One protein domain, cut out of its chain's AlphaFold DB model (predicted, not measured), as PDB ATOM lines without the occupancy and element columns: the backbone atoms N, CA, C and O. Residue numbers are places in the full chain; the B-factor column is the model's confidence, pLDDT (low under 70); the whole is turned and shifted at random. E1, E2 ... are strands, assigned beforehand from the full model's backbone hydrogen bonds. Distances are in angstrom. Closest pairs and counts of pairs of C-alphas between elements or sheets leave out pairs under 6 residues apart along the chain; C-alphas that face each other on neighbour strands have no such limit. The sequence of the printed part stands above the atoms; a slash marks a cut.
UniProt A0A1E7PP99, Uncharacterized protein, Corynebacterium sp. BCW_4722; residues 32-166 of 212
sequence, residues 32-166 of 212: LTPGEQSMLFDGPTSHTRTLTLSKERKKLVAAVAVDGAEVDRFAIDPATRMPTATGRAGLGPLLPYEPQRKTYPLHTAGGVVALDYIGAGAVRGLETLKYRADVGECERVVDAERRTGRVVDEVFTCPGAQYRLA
ATOM      1  N   LEU A  32     -23.875 -54.503 -25.905       66.50
ATOM      2  CA  LEU A  32     -23.327 -53.297 -26.495       66.50
ATOM      3  C   LEU A  32     -21.818 -53.466 -26.672       66.50
ATOM      4  O   LEU A  32     -21.114 -53.798 -25.715       66.50
ATOM      5  N   THR A  33     -21.325 -53.214 -27.878       69.81
ATOM      6  CA  THR A  33     -19.887 -53.192 -28.138       69.81
ATOM      7  C   THR A  33     -19.302 -51.890 -27.589       69.81
ATOM      8  O   THR A  33     -19.884 -50.828 -27.825       69.81
ATOM      9  N   PRO A  34     -18.168 -51.933 -26.865       79.44
ATOM     10  CA  PRO A  34     -17.425 -50.726 -26.546       79.44
ATOM     11  C   PRO A  34     -17.062 -49.967 -27.823       79.44
ATOM     12  O   PRO A  34     -16.705 -50.579 -28.829       79.44
ATOM     13  N   GLY A  35     -17.148 -48.649 -27.776       83.06
ATOM     14  CA  GLY A  35     -16.945 -47.793 -28.932       83.06
ATOM     15  C   GLY A  35     -17.497 -46.401 -28.693       83.06
ATOM     16  O   GLY A  35     -18.138 -46.133 -27.679       83.06
ATOM     17  N   GLU A  36     -17.237 -45.519 -29.640       86.00
ATOM     18  CA  GLU A  36     -17.726 -44.150 -29.629       86.00
ATOM     19  C   GLU A  36     -18.713 -43.967 -30.779       86.00
ATOM     20  O   GLU A  36     -18.495 -44.470 -31.881       86.00
ATOM     21  N   GLN A  37     -19.821 -43.286 -30.506       83.31
ATOM     22  CA  GLN A  37     -20.819 -42.940 -31.502       83.31
ATOM     23  C   GLN A  37     -21.195 -41.472 -31.347       83.31
ATOM     24  O   GLN A  37     -21.714 -41.071 -30.305       83.31
ATOM     25  N   SER A  38     -21.005 -40.694 -32.406       88.94
ATOM     26  CA  SER A  38     -21.408 -39.290 -32.455       88.94
ATOM     27  C   SER A  38     -22.660 -39.107 -33.305       88.94
ATOM     28  O   SER A  38     -22.862 -39.766 -34.321       88.94
ATOM     29  N   MET A  39     -23.526 -38.206 -32.861       89.88
ATOM     30  CA  MET A  39     -24.761 -37.817 -33.523       89.88
ATOM     31  C   MET A  39     -24.763 -36.302 -33.667       89.88
ATOM     32  O   MET A  39     -24.710 -35.589 -32.664       89.88
ATOM     33  N   LEU A  40     -24.829 -35.823 -34.904       94.06
ATOM     34  CA  LEU A  40     -24.978 -34.409 -35.205       94.06
ATOM     35  C   LEU A  40     -26.464 -34.044 -35.220       94.06
ATOM     36  O   LEU A  40     -27.288 -34.791 -35.750       94.06
ATOM     37  N   PHE A  41     -26.794 -32.890 -34.656       93.06
ATOM     38  CA  PHE A  41     -28.123 -32.304 -34.652       93.06
ATOM     39  C   PHE A  41     -28.103 -30.972 -35.403       93.06
ATOM     40  O   PHE A  41     -27.343 -30.066 -35.056       93.06
ATOM     41  N   ASP A  42     -28.967 -30.858 -36.407       95.38
ATOM     42  CA  ASP A  42     -29.222 -29.635 -37.158       95.38
ATOM     43  C   ASP A  42     -30.237 -28.772 -36.403       95.38
ATOM     44  O   ASP A  42     -31.284 -29.266 -35.984       95.38
ATOM     45  N   GLY A  43     -29.957 -27.480 -36.256       91.81
ATOM     46  CA  GLY A  43     -30.829 -26.496 -35.614       91.81
ATOM     47  C   GLY A  43     -30.268 -25.081 -35.779       91.81
ATOM     48  O   GLY A  43     -29.353 -24.894 -36.583       91.81
ATOM     49  N   PRO A  44     -30.776 -24.077 -35.036       91.12
ATOM     50  CA  PRO A  44     -30.229 -22.714 -35.073       91.12
ATOM     51  C   PRO A  44     -28.723 -22.663 -34.786       91.12
ATOM     52  O   PRO A  44     -27.996 -21.905 -35.422       91.12
ATOM     53  N   THR A  45     -28.268 -23.532 -33.881       90.31
ATOM     54  CA  THR A  45     -26.861 -23.866 -33.665       90.31
ATOM     55  C   THR A  45     -26.722 -25.378 -33.803       90.31
ATOM     56  O   THR A  45     -27.496 -26.126 -33.208       90.31
ATOM     57  N   SER A  46     -25.773 -25.851 -34.606       91.00
ATOM     58  CA  SER A  46     -25.518 -27.288 -34.704       91.00
ATOM     59  C   SER A  46     -24.922 -27.811 -33.400       91.00
ATOM     60  O   SER A  46     -23.987 -27.213 -32.870       91.00
ATOM     61  N   HIS A  47     -25.429 -28.948 -32.926       89.44
ATOM     62  CA  HIS A  47     -24.938 -29.606 -31.716       89.44
ATOM     63  C   HIS A  47     -24.470 -31.019 -32.022       89.44
ATOM     64  O   HIS A  47     -25.054 -31.714 -32.851       89.44
ATOM     65  N   THR A  48     -23.439 -31.476 -31.322       92.00
ATOM     66  CA  THR A  48     -22.970 -32.859 -31.417       92.00
ATOM     67  C   THR A  48     -23.173 -33.561 -30.091       92.00
ATOM     68  O   THR A  48     -22.698 -33.104 -29.056       92.00
ATOM     69  N   ARG A  49     -23.834 -34.717 -30.120       89.56
ATOM     70  CA  ARG A  49     -23.911 -35.620 -28.976       89.56
ATOM     71  C   ARG A  49     -23.051 -36.845 -29.224       89.56
ATOM     72  O   ARG A  49     -23.303 -37.590 -30.166       89.56
ATOM     73  N   THR A  50     -22.100 -37.092 -28.340       89.06
ATOM     74  CA  THR A  50     -21.224 -38.259 -28.382       89.06
ATOM     75  C   THR A  50     -21.577 -39.214 -27.250       89.06
ATOM     76  O   THR A  50     -21.673 -38.819 -26.091       89.06
ATOM     77  N   LEU A  51     -21.783 -40.481 -27.589       85.50
ATOM     78  CA  LEU A  51     -21.884 -41.595 -26.658       85.50
ATOM     79  C   LEU A  51     -20.587 -42.396 -26.718       85.50
ATOM     80  O   LEU A  51     -20.283 -42.997 -27.745       85.50
ATOM     81  N   THR A  52     -19.888 -42.492 -25.598       88.00
ATOM     82  CA  THR A  52     -18.737 -43.381 -25.447       88.00
ATOM     83  C   THR A  52     -19.118 -44.546 -24.549       88.00
ATOM     84  O   THR A  52     -19.482 -44.363 -23.390       88.00
ATOM     85  N   LEU A  53     -19.024 -45.759 -25.079       84.81
ATOM     86  CA  LEU A  53     -19.192 -47.006 -24.348       84.81
ATOM     87  C   LEU A  53     -17.814 -47.596 -24.059       84.81
ATOM     88  O   LEU A  53     -17.120 -48.051 -24.966       84.81
ATOM     89  N   SER A  54     -17.411 -47.616 -22.794       86.25
ATOM     90  CA  SER A  54     -16.147 -48.205 -22.352       86.25
ATOM     91  C   SER A  54     -16.391 -49.481 -21.549       86.25
ATOM     92  O   SER A  54     -17.404 -49.645 -20.866       86.25
ATOM     93  N   LYS A  55     -15.459 -50.433 -21.640       82.81
ATOM     94  CA  LYS A  55     -15.503 -51.656 -20.834       82.81
ATOM     95  C   LYS A  55     -14.723 -51.443 -19.543       82.81
ATOM     96  O   LYS A  55     -13.507 -51.288 -19.575       82.81
ATOM     97  N   GLU A  56     -15.403 -51.543 -18.407       78.12
ATOM     98  CA  GLU A  56     -14.791 -51.488 -17.080       78.12
ATOM     99  C   GLU A  56     -15.032 -52.817 -16.346       78.12
ATOM    100  O   GLU A  56     -16.093 -53.086 -15.774       78.12
ATOM    101  N   ARG A  57     -14.022 -53.699 -16.373       73.81
ATOM    102  CA  ARG A  57     -14.077 -55.067 -15.816       73.81
ATOM    103  C   ARG A  57     -15.266 -55.880 -16.367       73.81
ATOM    104  O   ARG A  57     -15.214 -56.344 -17.504       73.81
ATOM    105  N   LYS A  58     -16.308 -56.092 -15.548       67.62
ATOM    106  CA  LYS A  58     -17.533 -56.859 -15.863       67.62
ATOM    107  C   LYS A  58     -18.725 -55.961 -16.234       67.62
ATOM    108  O   LYS A  58     -19.838 -56.464 -16.338       67.62
ATOM    109  N   LYS A  59     -18.517 -54.651 -16.379       71.19
ATOM    110  CA  LYS A  59     -19.560 -53.668 -16.687       71.19
ATOM    111  C   LYS A  59     -19.195 -52.898 -17.954       71.19
ATOM    112  O   LYS A  59     -18.015 -52.764 -18.281       71.19
ATOM    113  N   LEU A  60     -20.207 -52.396 -18.650       79.19
ATOM    114  CA  LEU A  60     -20.021 -51.303 -19.601       79.19
ATOM    115  C   LEU A  60     -20.320 -49.990 -18.892       79.19
ATOM    116  O   LEU A  60     -21.192 -49.943 -18.030       79.19
ATOM    117  N   VAL A  61     -19.604 -48.936 -19.247       84.19
ATOM    118  CA  VAL A  61     -19.873 -47.574 -18.798       84.19
ATOM    119  C   VAL A  61     -20.200 -46.742 -20.025       84.19
ATOM    120  O   VAL A  61     -19.458 -46.763 -21.000       84.19
ATOM    121  N   ALA A  62     -21.333 -46.053 -19.982       83.00
ATOM    122  CA  ALA A  62     -21.684 -45.025 -20.942       83.00
ATOM    123  C   ALA A  62     -21.274 -43.668 -20.392       83.00
ATOM    124  O   ALA A  62     -21.645 -43.331 -19.268       83.00
ATOM    125  N   ALA A  63     -20.551 -42.903 -21.197       86.06
ATOM    126  CA  ALA A  63     -20.364 -41.474 -21.036       86.06
ATOM    127  C   ALA A  63     -21.101 -40.770 -22.180       86.06
ATOM    128  O   ALA A  63     -20.992 -41.176 -23.339       86.06
ATOM    129  N   VAL A  64     -21.887 -39.752 -21.852       85.38
ATOM    130  CA  VAL A  64     -22.605 -38.914 -22.809       85.38
ATOM    131  C   VAL A  64     -21.976 -37.537 -22.754       85.38
ATOM    132  O   VAL A  64     -21.959 -36.909 -21.698       85.38
ATOM    133  N   ALA A  65     -21.491 -37.066 -23.893       87.56
ATOM    134  CA  ALA A  65     -20.998 -35.714 -24.065       87.56
ATOM    135  C   ALA A  65     -21.876 -34.943 -25.051       87.56
ATOM    136  O   ALA A  65     -22.339 -35.501 -26.045       87.56
ATOM    137  N   VAL A  66     -22.097 -33.663 -24.775       87.81
ATOM    138  CA  VAL A  66     -22.739 -32.713 -25.690       87.81
ATOM    139  C   VAL A  66     -21.736 -31.601 -25.954       87.81
ATOM    140  O   VAL A  66     -21.189 -31.033 -25.013       87.81
ATOM    141  N   ASP A  67     -21.433 -31.361 -27.226       90.75
ATOM    142  CA  ASP A  67     -20.443 -30.379 -27.691       90.75
ATOM    143  C   ASP A  67     -19.078 -30.508 -26.992       90.75
ATOM    144  O   ASP A  67     -18.407 -29.530 -26.672       90.75
ATOM    145  N   GLY A  68     -18.671 -31.754 -26.731       86.56
ATOM    146  CA  GLY A  68     -17.402 -32.093 -26.081       86.56
ATOM    147  C   GLY A  68     -17.417 -32.045 -24.549       86.56
ATOM    148  O   GLY A  68     -16.467 -32.522 -23.933       86.56
ATOM    149  N   ALA A  69     -18.483 -31.548 -23.916       86.44
ATOM    150  CA  ALA A  69     -18.633 -31.569 -22.463       86.44
ATOM    151  C   ALA A  69     -19.373 -32.835 -22.007       86.44
ATOM    152  O   ALA A  69     -20.492 -33.087 -22.451       86.44
ATOM    153  N   GLU A  70     -18.774 -33.633 -21.112       87.06
ATOM    154  CA  GLU A  70     -19.458 -34.778 -20.490       87.06
ATOM    155  C   GLU A  70     -20.629 -34.265 -19.638       87.06
ATOM    156  O   GLU A  70     -20.437 -33.515 -18.682       87.06
ATOM    157  N   VAL A  71     -21.847 -34.660 -20.004       79.88
ATOM    158  CA  VAL A  71     -23.088 -34.290 -19.305       79.88
ATOM    159  C   VAL A  71     -23.640 -35.438 -18.471       79.88
ATOM    160  O   VAL A  71     -24.440 -35.210 -17.566       79.88
ATOM    161  N   ASP A  72     -23.241 -36.677 -18.773       80.00
ATOM    162  CA  ASP A  72     -23.655 -37.838 -18.003       80.00
ATOM    163  C   ASP A  72     -22.659 -39.003 -18.095       80.00
ATOM    164  O   ASP A  72     -22.020 -39.214 -19.124       80.00
ATOM    165  N   ARG A  73     -22.582 -39.812 -17.034       83.81
ATOM    166  CA  ARG A  73     -21.814 -41.056 -16.976       83.81
ATOM    167  C   ARG A  73     -22.487 -42.101 -16.091       83.81
ATOM    168  O   ARG A  73     -22.807 -41.838 -14.931       83.81
ATOM    169  N   PHE A  74     -22.684 -43.318 -16.598       80.62
ATOM    170  CA  PHE A  74     -23.290 -44.416 -15.838       80.62
ATOM    171  C   PHE A  74     -22.866 -45.802 -16.302       80.62
ATOM    172  O   PHE A  74     -22.584 -46.042 -17.469       80.62
ATOM    173  N   ALA A  75     -22.901 -46.758 -15.373       80.38
ATOM    174  CA  ALA A  75     -22.699 -48.163 -15.686       80.38
ATOM    175  C   ALA A  75     -23.972 -48.800 -16.263       80.38
ATOM    176  O   ALA A  75     -25.045 -48.681 -15.670       80.38
ATOM    177  N   ILE A  76     -23.822 -49.541 -17.357       75.31
ATOM    178  CA  ILE A  76     -24.857 -50.260 -18.098       75.31
ATOM    179  C   ILE A  76     -24.668 -51.768 -17.931       75.31
ATOM    180  O   ILE A  76     -23.549 -52.291 -17.952       75.31
ATOM    181  N   ASP A  77     -25.786 -52.469 -17.791       72.06
ATOM    182  CA  ASP A  77     -25.842 -53.917 -17.884       72.06
ATOM    183  C   ASP A  77     -25.819 -54.315 -19.370       72.06
ATOM    184  O   ASP A  77     -26.766 -54.004 -20.099       72.06
ATOM    185  N   PRO A  78     -24.768 -55.005 -19.849       66.81
ATOM    186  CA  PRO A  78     -24.673 -55.419 -21.246       66.81
ATOM    187  C   PRO A  78     -25.846 -56.287 -21.707       66.81
ATOM    188  O   PRO A  78     -26.183 -56.249 -22.887       66.81
ATOM    189  N   ALA A  79     -26.456 -57.071 -20.814       65.38
ATOM    190  CA  ALA A  79     -27.529 -57.992 -21.174       65.38
ATOM    191  C   ALA A  79     -28.871 -57.274 -21.369       65.38
ATOM    192  O   ALA A  79     -29.639 -57.627 -22.265       65.38
ATOM    193  N   THR A  80     -29.158 -56.267 -20.540       63.59
ATOM    194  CA  THR A  80     -30.438 -55.536 -20.559       63.59
ATOM    195  C   THR A  80     -30.355 -54.174 -21.247       63.59
ATOM    196  O   THR A  80     -31.395 -53.597 -21.555       63.59
ATOM    197  N   ARG A  81     -29.141 -53.666 -21.512       66.12
ATOM    198  CA  ARG A  81     -28.841 -52.301 -21.993       66.12
ATOM    199  C   ARG A  81     -29.337 -51.188 -21.060       66.12
ATOM    200  O   ARG A  81     -29.333 -50.021 -21.436       66.12
ATOM    201  N   MET A  82     -29.726 -51.544 -19.838       66.00
ATOM    202  CA  MET A  82     -30.232 -50.622 -18.824       66.00
ATOM    203  C   MET A  82     -29.118 -50.200 -17.861       66.00
ATOM    204  O   MET A  82     -28.175 -50.967 -17.644       66.00
ATOM    205  N   PRO A  83     -29.210 -49.014 -17.236       70.50
ATOM    206  CA  PRO A  83     -28.301 -48.648 -16.159       70.50
ATOM    207  C   PRO A  83     -28.363 -49.652 -14.992       70.50
ATOM    208  O   PRO A  83     -29.428 -50.134 -14.617       70.50
ATOM    209  N   THR A  84     -27.208 -49.955 -14.394       69.19
ATOM    210  CA  THR A  84     -27.076 -50.916 -13.274       69.19
ATOM    211  C   THR A  84     -27.337 -50.314 -11.895       69.19
ATOM    212  O   THR A  84     -27.492 -51.056 -10.926       69.19
ATOM    213  N   ALA A  85     -27.335 -48.986 -11.770       64.75
ATOM    214  CA  ALA A  85     -27.513 -48.306 -10.493       64.75
ATOM    215  C   ALA A  85     -29.004 -48.156 -10.151       64.75
ATOM    216  O   ALA A  85     -29.797 -47.671 -10.960       64.75
ATOM    217  N   THR A  86     -29.377 -48.521  -8.923       52.38
ATOM    218  CA  THR A  86     -30.703 -48.247  -8.352       52.38
ATOM    219  C   THR A  86     -30.967 -46.743  -8.341       52.38
ATOM    220  O   THR A  86     -30.125 -45.982  -7.876       52.38
ATOM    221  N   GLY A  87     -32.120 -46.312  -8.859       50.12
ATOM    222  CA  GLY A  87     -32.455 -44.890  -9.012       50.12
ATOM    223  C   GLY A  87     -32.113 -44.305 -10.386       50.12
ATOM    224  O   GLY A  87     -32.560 -43.204 -10.680       50.12
ATOM    225  N   ARG A  88     -31.411 -45.060 -11.247       58.59
ATOM    226  CA  ARG A  88     -31.303 -44.803 -12.691       58.59
ATOM    227  C   ARG A  88     -32.153 -45.784 -13.484       58.59
ATOM    228  O   ARG A  88     -31.641 -46.594 -14.251       58.59
ATOM    229  N   ALA A  89     -33.463 -45.765 -13.267       46.19
ATOM    230  CA  ALA A  89     -34.328 -46.374 -14.262       46.19
ATOM    231  C   ALA A  89     -34.412 -45.388 -15.430       46.19
ATOM    232  O   ALA A  89     -34.732 -44.231 -15.235       46.19
ATOM    233  N   GLY A  90     -34.092 -45.880 -16.620       45.47
ATOM    234  CA  GLY A  90     -34.329 -45.248 -17.903       45.47
ATOM    235  C   GLY A  90     -33.177 -44.431 -18.491       45.47
ATOM    236  O   GLY A  90     -32.024 -44.517 -18.069       45.47
ATOM    237  N   LEU A  91     -33.456 -43.910 -19.680       51.53
ATOM    238  CA  LEU A  91     -32.605 -44.206 -20.828       51.53
ATOM    239  C   LEU A  91     -31.729 -43.003 -21.143       51.53
ATOM    240  O   LEU A  91     -32.234 -41.925 -21.435       51.53
ATOM    241  N   GLY A  92     -30.413 -43.207 -21.138       58.44
ATOM    242  CA  GLY A  92     -29.529 -42.365 -21.938       58.44
ATOM    243  C   GLY A  92     -29.757 -42.640 -23.439       58.44
ATOM    244  O   GLY A  92     -30.892 -42.788 -23.885       58.44
ATOM    245  N   PRO A  93     -28.716 -42.751 -24.272       52.69
ATOM    246  CA  PRO A  93     -28.869 -42.924 -25.727       52.69
ATOM    247  C   PRO A  93     -29.308 -44.326 -26.195       52.69
ATOM    248  O   PRO A  93     -29.297 -44.607 -27.391       52.69
ATOM    249  N   LEU A  94     -29.670 -45.231 -25.285       61.56
ATOM    250  CA  LEU A  94     -29.994 -46.621 -25.601       61.56
ATOM    251  C   LEU A  94     -31.373 -46.931 -25.046       61.56
ATOM    252  O   LEU A  94     -31.528 -46.929 -23.830       61.56
ATOM    253  N   LEU A  95     -32.356 -47.154 -25.922       69.75
ATOM    254  CA  LEU A  95     -33.736 -47.468 -25.553       69.75
ATOM    255  C   LEU A  95     -33.913 -49.000 -25.415       69.75
ATOM    256  O   LEU A  95     -33.130 -49.752 -26.003       69.75
ATOM    257  N   PRO A  96     -34.889 -49.527 -24.645       64.44
ATOM    258  CA  PRO A  96     -35.155 -50.955 -24.662       64.44
ATOM    259  C   PRO A  96     -35.663 -51.363 -26.043       64.44
ATOM    260  O   PRO A  96     -36.445 -50.655 -26.669       64.44
ATOM    261  N   TYR A  97     -35.280 -52.559 -26.478       61.75
ATOM    262  CA  TYR A  97     -35.819 -53.174 -27.694       61.75
ATOM    263  C   TYR A  97     -37.295 -53.603 -27.542       61.75
ATOM    264  O   TYR A  97     -37.963 -53.962 -28.502       61.75
ATOM    265  N   GLU A  98     -37.838 -53.617 -26.328       65.75
ATOM    266  CA  GLU A  98     -39.256 -53.887 -26.112       65.75
ATOM    267  C   GLU A  98     -39.757 -53.033 -24.950       65.75
ATOM    268  O   GLU A  98     -39.114 -53.018 -23.891       65.75
ATOM    269  N   PRO A  99     -40.874 -52.299 -25.113       67.38
ATOM    270  CA  PRO A  99     -41.413 -51.479 -24.048       67.38
ATOM    271  C   PRO A  99     -42.007 -52.390 -22.965       67.38
ATOM    272  O   PRO A  99     -43.180 -52.738 -22.975       67.38
ATOM    273  N   GLN A 100     -41.174 -52.784 -22.006       70.56
ATOM    274  CA  GLN A 100     -41.574 -53.462 -20.768       70.56
ATOM    275  C   GLN A 100     -42.495 -52.597 -19.895       70.56
ATOM    276  O   GLN A 100     -43.160 -53.107 -18.996       70.56
ATOM    277  N   ARG A 101     -42.478 -51.274 -20.098       73.75
ATOM    278  CA  ARG A 101     -43.253 -50.283 -19.347       73.75
ATOM    279  C   ARG A 101     -43.730 -49.189 -20.293       73.75
ATOM    280  O   ARG A 101     -43.079 -48.904 -21.295       73.75
ATOM    281  N   LYS A 102     -44.847 -48.550 -19.940       80.88
ATOM    282  CA  LYS A 102     -45.346 -47.372 -20.661       80.88
ATOM    283  C   LYS A 102     -44.413 -46.170 -20.494       80.88
ATOM    284  O   LYS A 102     -44.212 -45.433 -21.446       80.88
ATOM    285  N   THR A 103     -43.826 -46.020 -19.311       83.00
ATOM    286  CA  THR A 103     -43.011 -44.859 -18.941       83.00
ATOM    287  C   THR A 103     -41.683 -45.316 -18.358       83.00
ATOM    288  O   THR A 103     -41.631 -46.237 -17.535       83.00
ATOM    289  N   TYR A 104     -40.615 -44.645 -18.772       80.31
ATOM    290  CA  TYR A 104     -39.256 -44.818 -18.273       80.31
ATOM    291  C   TYR A 104     -38.756 -43.493 -17.696       80.31
ATOM    292  O   TYR A 104     -39.064 -42.454 -18.266       80.31
ATOM    293  N   PRO A 105     -37.982 -43.476 -16.605       80.00
ATOM    294  CA  PRO A 105     -37.389 -42.224 -16.149       80.00
ATOM    295  C   PRO A 105     -36.224 -41.800 -17.059       80.00
ATOM    296  O   PRO A 105     -35.374 -42.590 -17.438       80.00
ATOM    297  N   LEU A 106     -36.174 -40.541 -17.462       79.94
ATOM    298  CA  LEU A 106     -35.097 -39.969 -18.260       79.94
ATOM    299  C   LEU A 106     -34.320 -38.995 -17.382       79.94
ATOM    300  O   LEU A 106     -34.878 -38.024 -16.879       79.94
ATOM    301  N   HIS A 107     -33.028 -39.254 -17.205       76.31
ATOM    302  CA  HIS A 107     -32.144 -38.363 -16.463       76.31
ATOM    303  C   HIS A 107     -31.641 -37.246 -17.373       76.31
ATOM    304  O   HIS A 107     -31.149 -37.495 -18.472       76.31
ATOM    305  N   THR A 108     -31.768 -36.014 -16.898       75.75
ATOM    306  CA  THR A 108     -31.340 -34.795 -17.584       75.75
ATOM    307  C   THR A 108     -30.587 -33.903 -16.597       75.75
ATOM    308  O   THR A 108     -30.643 -34.131 -15.386       75.75
ATOM    309  N   ALA A 109     -29.920 -32.857 -17.089       71.94
ATOM    310  CA  ALA A 109     -29.267 -31.875 -16.222       71.94
ATOM    311  C   ALA A 109     -30.252 -31.178 -15.254       71.94
ATOM    312  O   ALA A 109     -29.862 -30.788 -14.159       71.94
ATOM    313  N   GLY A 110     -31.531 -31.061 -15.636       74.06
ATOM    314  CA  GLY A 110     -32.595 -30.456 -14.825       74.06
ATOM    315  C   GLY A 110     -33.317 -31.422 -13.878       74.06
ATOM    316  O   GLY A 110     -34.266 -31.016 -13.215       74.06
ATOM    317  N   GLY A 111     -32.902 -32.691 -13.814       78.94
ATOM    318  CA  GLY A 111     -33.533 -33.722 -12.987       78.94
ATOM    319  C   GLY A 111     -34.077 -34.902 -13.793       78.94
ATOM    320  O   GLY A 111     -33.670 -35.148 -14.931       78.94
ATOM    321  N   VAL A 112     -34.977 -35.667 -13.171       83.06
ATOM    322  CA  VAL A 112     -35.572 -36.875 -13.762       83.06
ATOM    323  C   VAL A 112     -36.954 -36.550 -14.315       83.06
ATOM    324  O   VAL A 112     -37.822 -36.106 -13.568       83.06
ATOM    325  N   VAL A 113     -37.164 -36.809 -15.604       85.88
ATOM    326  CA  VAL A 113     -38.448 -36.609 -16.296       85.88
ATOM    327  C   VAL A 113     -39.006 -37.933 -16.819       85.88
ATOM    328  O   VAL A 113     -38.313 -38.949 -16.819       85.88
ATOM    329  N   ALA A 114     -40.266 -37.955 -17.245       88.06
ATOM    330  CA  ALA A 114     -40.877 -39.136 -17.848       88.06
ATOM    331  C   ALA A 114     -40.529 -39.234 -19.341       88.06
ATOM    332  O   ALA A 114     -40.645 -38.260 -20.076       88.06
ATOM    333  N   LEU A 115     -40.124 -40.422 -19.784       87.75
ATOM    334  CA  LEU A 115     -39.985 -40.810 -21.183       87.75
ATOM    335  C   LEU A 115     -41.046 -41.863 -21.496       87.75
ATOM    336  O   LEU A 115     -40.909 -43.045 -21.163       87.75
ATOM    337  N   ASP A 116     -42.119 -41.402 -22.113       90.00
ATOM    338  CA  ASP A 116     -43.305 -42.181 -22.411       90.00
ATOM    339  C   ASP A 116     -43.189 -42.846 -23.773       90.00
ATOM    340  O   ASP A 116     -42.891 -42.206 -24.779       90.00
ATOM    341  N   TYR A 117     -43.476 -44.141 -23.823       89.88
ATOM    342  CA  TYR A 117     -43.725 -44.840 -25.071       89.88
ATOM    343  C   TYR A 117     -45.057 -44.362 -25.663       89.88
ATOM    344  O   TYR A 117     -46.115 -44.523 -25.048       89.88
ATOM    345  N   ILE A 118     -45.002 -43.799 -26.870       92.38
ATOM    346  CA  ILE A 118     -46.161 -43.199 -27.549       92.38
ATOM    347  C   ILE A 118     -46.664 -44.023 -28.741       92.38
ATOM    348  O   ILE A 118     -47.695 -43.684 -29.319       92.38
ATOM    349  N   GLY A 119     -45.983 -45.116 -29.097       91.38
ATOM    350  CA  GLY A 119     -46.454 -46.062 -30.109       91.38
ATOM    351  C   GLY A 119     -45.374 -46.537 -31.077       91.38
ATOM    352  O   GLY A 119     -44.191 -46.232 -30.935       91.38
ATOM    353  N   ALA A 120     -45.799 -47.307 -32.076       92.81
ATOM    354  CA  ALA A 120     -44.927 -47.765 -33.149       92.81
ATOM    355  C   ALA A 120     -44.666 -46.647 -34.171       92.81
ATOM    356  O   ALA A 120     -45.496 -45.759 -34.385       92.81
ATOM    357  N   GLY A 121     -43.517 -46.716 -34.832       92.69
ATOM    358  CA  GLY A 121     -43.108 -45.807 -35.892       92.69
ATOM    359  C   GLY A 121     -42.419 -46.533 -37.040       92.69
ATOM    360  O   GLY A 121     -42.287 -47.762 -37.053       92.69
ATOM    361  N   ALA A 122     -41.978 -45.748 -38.018       93.62
ATOM    362  CA  ALA A 122     -41.119 -46.234 -39.078       93.62
ATOM    363  C   ALA A 122     -40.145 -45.141 -39.519       93.62
ATOM    364  O   ALA A 122     -40.553 -44.010 -39.784       93.62
ATOM    365  N   VAL A 123     -38.868 -45.497 -39.653       93.00
ATOM    366  CA  VAL A 123     -37.811 -44.595 -40.131       93.00
ATOM    367  C   VAL A 123     -37.032 -45.301 -41.229       93.00
ATOM    368  O   VAL A 123     -36.416 -46.338 -40.999       93.00
ATOM    369  N   ARG A 124     -37.074 -44.756 -42.453       91.94
ATOM    370  CA  ARG A 124     -36.363 -45.299 -43.631       91.94
ATOM    371  C   ARG A 124     -36.555 -46.822 -43.808       91.94
ATOM    372  O   ARG A 124     -35.609 -47.554 -44.106       91.94
ATOM    373  N   GLY A 125     -37.783 -47.306 -43.607       90.31
ATOM    374  CA  GLY A 125     -38.152 -48.720 -43.748       90.31
ATOM    375  C   GLY A 125     -37.788 -49.627 -42.563       90.31
ATOM    376  O   GLY A 125     -38.027 -50.829 -42.641       90.31
ATOM    377  N   LEU A 126     -37.225 -49.086 -41.478       90.69
ATOM    378  CA  LEU A 126     -37.086 -49.791 -40.203       90.69
ATOM    379  C   LEU A 126     -38.332 -49.578 -39.346       90.69
ATOM    380  O   LEU A 126     -38.814 -48.455 -39.240       90.69
ATOM    381  N   GLU A 127     -38.818 -50.646 -38.713       92.69
ATOM    382  CA  GLU A 127     -39.835 -50.566 -37.660       92.69
ATOM    383  C   GLU A 127     -39.213 -49.936 -36.409       92.69
ATOM    384  O   GLU A 127     -38.175 -50.407 -35.931       92.69
ATOM    385  N   THR A 128     -39.847 -48.900 -35.865       92.25
ATOM    386  CA  THR A 128     -39.354 -48.181 -34.685       92.25
ATOM    387  C   THR A 128     -40.363 -48.179 -33.541       92.25
ATOM    388  O   THR A 128     -41.557 -48.432 -33.717       92.25
ATOM    389  N   LEU A 129     -39.861 -47.906 -32.343       90.88
ATOM    390  CA  LEU A 129     -40.617 -47.578 -31.146       90.88
ATOM    391  C   LEU A 129     -40.403 -46.091 -30.866       90.88
ATOM    392  O   LEU A 129     -39.260 -45.639 -30.772       90.88
ATOM    393  N   LYS A 130     -41.501 -45.342 -30.752       92.38
ATOM    394  CA  LYS A 130     -41.487 -43.902 -30.509       92.38
ATOM    395  C   LYS A 130     -41.644 -43.593 -29.035       92.38
ATOM    396  O   LYS A 130     -42.534 -44.130 -28.370       92.38
ATOM    397  N   TYR A 131     -40.823 -42.667 -28.564       91.00
ATOM    398  CA  TYR A 131     -40.841 -42.181 -27.196       91.00
ATOM    399  C   TYR A 131     -40.893 -40.657 -27.160       91.00
ATOM    400  O   TYR A 131     -40.309 -40.003 -28.023       91.00
ATOM    401  N   ARG A 132     -41.574 -40.106 -26.156       92.81
ATOM    402  CA  ARG A 132     -41.684 -38.666 -25.898       92.81
ATOM    403  C   ARG A 132     -41.273 -38.357 -24.466       92.81
ATOM    404  O   ARG A 132     -41.666 -39.081 -23.559       92.81
ATOM    405  N   ALA A 133     -40.526 -37.281 -24.269       91.56
ATOM    406  CA  ALA A 133     -40.259 -36.714 -22.956       91.56
ATOM    407  C   ALA A 133     -40.335 -35.191 -23.001       91.56
ATOM    408  O   ALA A 133     -39.804 -34.581 -23.927       91.56
ATOM    409  N   ASP A 134     -40.904 -34.593 -21.963       92.81
ATOM    410  CA  ASP A 134     -40.844 -33.151 -21.742       92.81
ATOM    411  C   ASP A 134     -39.614 -32.844 -20.875       92.81
ATOM    412  O   ASP A 134     -39.492 -33.313 -19.742       92.81
ATOM    413  N   VAL A 135     -38.657 -32.104 -21.433       87.94
ATOM    414  CA  VAL A 135     -37.372 -31.759 -20.817       87.94
ATOM    415  C   VAL A 135     -37.306 -30.243 -20.645       87.94
ATOM    416  O   VAL A 135     -36.897 -29.513 -21.548       87.94
ATOM    417  N   GLY A 136     -37.718 -29.758 -19.472       87.38
ATOM    418  CA  GLY A 136     -37.889 -28.323 -19.245       87.38
ATOM    419  C   GLY A 136     -39.007 -27.775 -20.134       87.38
ATOM    420  O   GLY A 136     -40.118 -28.288 -20.100       87.38
ATOM    421  N   GLU A 137     -38.705 -26.763 -20.947       89.81
ATOM    422  CA  GLU A 137     -39.647 -26.208 -21.935       89.81
ATOM    423  C   GLU A 137     -39.551 -26.887 -23.312       89.81
ATOM    424  O   GLU A 137     -40.241 -26.489 -24.250       89.81
ATOM    425  N   CYS A 138     -38.684 -27.891 -23.461       90.81
ATOM    426  CA  CYS A 138     -38.475 -28.591 -24.722       90.81
ATOM    427  C   CYS A 138     -39.193 -29.946 -24.745       90.81
ATOM    428  O   CYS A 138     -39.090 -30.724 -23.801       90.81
ATOM    429  N   GLU A 139     -39.816 -30.290 -25.868       94.38
ATOM    430  CA  GLU A 139     -40.292 -31.646 -26.148       94.38
ATOM    431  C   GLU A 139     -39.195 -32.436 -26.871       94.38
ATOM    432  O   GLU A 139     -38.683 -32.015 -27.910       94.38
ATOM    433  N   ARG A 140     -38.852 -33.612 -26.351       92.00
ATOM    434  CA  ARG A 140     -37.944 -34.577 -26.972       92.00
ATOM    435  C   ARG A 140     -38.745 -35.747 -27.522       92.00
ATOM    436  O   ARG A 140     -39.427 -36.433 -26.764       92.00
ATOM    437  N   VAL A 141     -38.589 -36.043 -28.806       93.75
ATOM    438  CA  VAL A 141     -39.155 -37.229 -29.457       93.75
ATOM    439  C   VAL A 141     -38.029 -38.084 -30.021       93.75
ATOM    440  O   VAL A 141     -37.150 -37.582 -30.718       93.75
ATOM    441  N   VAL A 142     -38.055 -39.379 -29.716       91.44
ATOM    442  CA  VAL A 142     -37.019 -40.340 -30.105       91.44
ATOM    443  C   VAL A 142     -37.660 -41.530 -30.809       91.44
ATOM    444  O   VAL A 142     -38.583 -42.141 -30.270       91.44
ATOM    445  N   ASP A 143     -37.128 -41.907 -31.968       92.31
ATOM    446  CA  ASP A 143     -37.410 -43.183 -32.618       92.31
ATOM    447  C   ASP A 143     -36.225 -44.128 -32.409       92.31
ATOM    448  O   ASP A 143     -35.110 -43.876 -32.878       92.31
ATOM    449  N   ALA A 144     -36.473 -45.255 -31.745       88.69
ATOM    450  CA  ALA A 144     -35.519 -46.357 -31.671       88.69
ATOM    451  C   ALA A 144     -35.931 -47.517 -32.567       88.69
ATOM    452  O   ALA A 144     -37.101 -47.886 -32.602       88.69
ATOM    453  N   GLU A 145     -34.977 -48.147 -33.250       88.75
ATOM    454  CA  GLU A 145     -35.239 -49.378 -33.993       88.75
ATOM    455  C   GLU A 145     -35.739 -50.471 -33.044       88.75
ATOM    456  O   GLU A 145     -35.198 -50.684 -31.959       88.75
ATOM    457  N   ARG A 146     -36.796 -51.169 -33.459       85.06
ATOM    458  CA  ARG A 146     -37.555 -52.065 -32.592       85.06
ATOM    459  C   ARG A 146     -36.737 -53.222 -32.023       85.06
ATOM    460  O   ARG A 146     -36.934 -53.574 -30.879       85.06
ATOM    461  N   ARG A 147     -35.860 -53.884 -32.774       78.81
ATOM    462  CA  ARG A 147     -35.163 -55.095 -32.288       78.81
ATOM    463  C   ARG A 147     -33.906 -54.804 -31.479       78.81
ATOM    464  O   ARG A 147     -33.456 -55.667 -30.726       78.81
ATOM    465  N   THR A 148     -33.329 -53.629 -31.660       76.25
ATOM    466  CA  THR A 148     -32.042 -53.238 -31.089       76.25
ATOM    467  C   THR A 148     -32.196 -52.125 -30.059       76.25
ATOM    468  O   THR A 148     -31.359 -52.004 -29.171       76.25
ATOM    469  N   GLY A 149     -33.251 -51.314 -30.121       78.69
ATOM    470  CA  GLY A 149     -33.395 -50.133 -29.272       78.69
ATOM    471  C   GLY A 149     -32.417 -49.002 -29.622       78.69
ATOM    472  O   GLY A 149     -32.279 -48.041 -28.865       78.69
ATOM    473  N   ARG A 150     -31.707 -49.112 -30.756       83.06
ATOM    474  CA  ARG A 150     -30.791 -48.081 -31.256       83.06
ATOM    475  C   ARG A 150     -31.598 -46.871 -31.707       83.06
ATOM    476  O   ARG A 150     -32.501 -47.026 -32.524       83.06
ATOM    477  N   VAL A 151     -31.245 -45.680 -31.229       86.88
ATOM    478  CA  VAL A 151     -31.841 -44.425 -31.710       86.88
ATOM    479  C   VAL A 151     -31.472 -44.221 -33.177       86.88
ATOM    480  O   VAL A 151     -30.290 -44.211 -33.525       86.88
ATOM    481  N   VAL A 152     -32.487 -44.097 -34.029       91.25
ATOM    482  CA  VAL A 152     -32.351 -43.896 -35.482       91.25
ATOM    483  C   VAL A 152     -32.899 -42.553 -35.942       91.25
ATOM    484  O   VAL A 152     -32.564 -42.115 -37.036       91.25
ATOM    485  N   ASP A 153     -33.732 -41.905 -35.132       93.56
ATOM    486  CA  ASP A 153     -34.189 -40.539 -35.353       93.56
ATOM    487  C   ASP A 153     -34.449 -39.867 -34.011       93.56
ATOM    488  O   ASP A 153     -34.820 -40.523 -33.033       93.56
ATOM    489  N   GLU A 154     -34.253 -38.558 -33.968       92.62
ATOM    490  CA  GLU A 154     -34.491 -37.781 -32.763       92.62
ATOM    491  C   GLU A 154     -34.734 -36.316 -33.090       92.62
ATOM    492  O   GLU A 154     -34.061 -35.724 -33.936       92.62
ATOM    493  N   VAL A 155     -35.700 -35.737 -32.388       94.62
ATOM    494  CA  VAL A 155     -36.074 -34.335 -32.514       94.62
ATOM    495  C   VAL A 155     -36.247 -33.737 -31.125       94.62
ATOM    496  O   VAL A 155     -36.942 -34.301 -30.283       94.62
ATOM    497  N   PHE A 156     -35.647 -32.573 -30.907       92.62
ATOM    498  CA  PHE A 156     -35.927 -31.691 -29.782       92.62
ATOM    499  C   PHE A 156     -36.622 -30.438 -30.295       92.62
ATOM    500  O   PHE A 156     -36.080 -29.717 -31.131       92.62
ATOM    501  N   THR A 157     -37.812 -30.161 -29.784       95.50
ATOM    502  CA  THR A 157     -38.582 -28.959 -30.091       95.50
ATOM    503  C   THR A 157     -38.608 -28.081 -28.852       95.50
ATOM    504  O   THR A 157     -39.247 -28.429 -27.868       95.50
ATOM    505  N   CYS A 158     -37.907 -26.957 -28.896       93.50
ATOM    506  CA  CYS A 158     -37.831 -25.964 -27.829       93.50
ATOM    507  C   CYS A 158     -38.557 -24.670 -28.248       93.50
ATOM    508  O   CYS A 158     -38.823 -24.464 -29.439       93.50
ATOM    509  N   PRO A 159     -38.846 -23.744 -27.320       93.44
ATOM    510  CA  PRO A 159     -39.384 -22.435 -27.676       93.44
ATOM    511  C   PRO A 159     -38.439 -21.699 -28.638       93.44
ATOM    512  O   PRO A 159     -37.287 -21.424 -28.315       93.44
ATOM    513  N   GLY A 160     -38.915 -21.414 -29.853       90.25
ATOM    514  CA  GLY A 160     -38.150 -20.694 -30.879       90.25
ATOM    515  C   GLY A 160     -37.025 -21.482 -31.565       90.25
ATOM    516  O   GLY A 160     -36.351 -20.921 -32.427       90.25
ATOM    517  N   ALA A 161     -36.822 -22.763 -31.240       93.31
ATOM    518  CA  ALA A 161     -35.753 -23.576 -31.815       93.31
ATOM    519  C   ALA A 161     -36.173 -25.038 -31.981       93.31
ATOM    520  O   ALA A 161     -36.841 -25.614 -31.128       93.31
ATOM    521  N   GLN A 162     -35.725 -25.674 -33.059       94.94
ATOM    522  CA  GLN A 162     -35.870 -27.114 -33.226       94.94
ATOM    523  C   GLN A 162     -34.534 -27.713 -33.639       94.94
ATOM    524  O   GLN A 162     -33.898 -27.216 -34.565       94.94
ATOM    525  N   TYR A 163     -34.149 -28.786 -32.957       93.62
ATOM    526  CA  TYR A 163     -32.954 -29.560 -33.239       93.62
ATOM    527  C   TYR A 163     -33.370 -30.937 -33.738       93.62
ATOM    528  O   TYR A 163     -34.106 -31.651 -33.057       93.62
ATOM    529  N   ARG A 164     -32.939 -31.313 -34.935       95.19
ATOM    530  CA  ARG A 164     -33.252 -32.605 -35.554       95.19
ATOM    531  C   ARG A 164     -31.967 -33.366 -35.797       95.19
ATOM    532  O   ARG A 164     -30.965 -32.760 -36.155       95.19
ATOM    533  N   LEU A 165     -31.995 -34.682 -35.635       93.56
ATOM    534  CA  LEU A 165     -30.862 -35.519 -36.005       93.56
ATOM    535  C   LEU A 165     -30.516 -35.283 -37.482       93.56
ATOM    536  O   LEU A 165     -31.369 -35.456 -38.356       93.56
ATOM    537  N   ALA A 166     -29.274 -34.879 -37.747       95.56
ATOM    538  CA  ALA A 166     -28.817 -34.536 -39.082       95.56
ATOM    539  C   ALA A 166     -28.950 -35.735 -40.027       95.56
ATOM    540  O   ALA A 166     -28.720 -36.884 -39.636       95.56
TER     541      ALA A 166
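This is residues 32 to 166 of the 212 residues of an uncharacterized protein of Corynebacterium sp. BCW_4722 (UniProt A0A1E7PP99). One long antiparallel sheet of ten strands curls like part of a barrel, a trough left open between its edge strands E4 and E5. The four strands E1 to E4 make one wall and E5 to E10 the rest; the walls join where the ends of E1 and E10 pair, and the long unnamed stretch 77 to 102 leads from E4 to E5 across the open side, dipping into the hollow near Pro 93. The printed part has 135 residues, with no named helix and ten named strands, E1 to E10 in chain order, in the sheet order E4 E3 E2 E1 E10 E9 E8 E7 E6 E5; the class is all strand. It is compact, with a radius of gyration of the C-alphas of 14.2 A and spans of 44 by 32 by 29 A.

The strongly twisted sheet is curled, the way across it turning by 217 degrees. E1, residues 35 to 42, pairs staggered: with E2, residues 47 to 56, over 35 to 41, and with E10, residues 161 to 165, over 41 to 42. N 42 and O 164 are 2.8 A apart, and N 39 and O 49 are 2.8 A apart, both within hydrogen-bond range. E1, E2, E3, residues 59 to 66, and E4, residues 69 to 76, form a meander, each strand the antiparallel neighbour of the one before; N 63 and O 52 are 2.8 A apart, N 74 and O 62 2.9 A. A second meander is E5, residues 103 to 108, E6, residues 111 to 123, E7, residues 126 to 135, E8, residues 138 to 145, E9, residues 151 to 158, and E10. Its N and O pairs include N 106 and O 113 at 2.7 A, N 128 and O 121 at 2.9 A, N 140 and O 133 at 2.8 A, N 155 and O 141 at 2.9 A, and N 163 and O 156 at 2.8 A. E6 bends by 85 degrees at residue 120. As a folded sheet, one sheet bent back on itself, E4 E3 E2 E1 E10 E9 E8 face E6 E5, with E7 as the hinge. E4 and E5 are only just apart, their closest C-alphas 8.3 A from each other.

E1 begins at C-alpha 35 (-16.945, -47.793, -28.932) and is 23.4 A long. E6 is the longest strand by residues, 29.6 A, ending at C-alpha 123 (-37.811, -44.595, -40.131). E2 measures 28.2 A and E7 26.5 A; E3 and E8 are 23.0 A each, E4 20.2 A, E9 19.8 A, E5 15.5 A. E10, 13.6 A, ends at C-alpha 165 (-30.862, -35.519, -36.005).

The C-alphas farthest apart, of Arg 57 and Gly 160, are 44.6 A from each other. The printed part has no cut; the link from E4 to E5 is long, with 26 residues, and the other links are tight. The mean pLDDT of the printed part is 82.3; under 70 are residues 32 to 33, 58, 78 to 82 and 84 to 99.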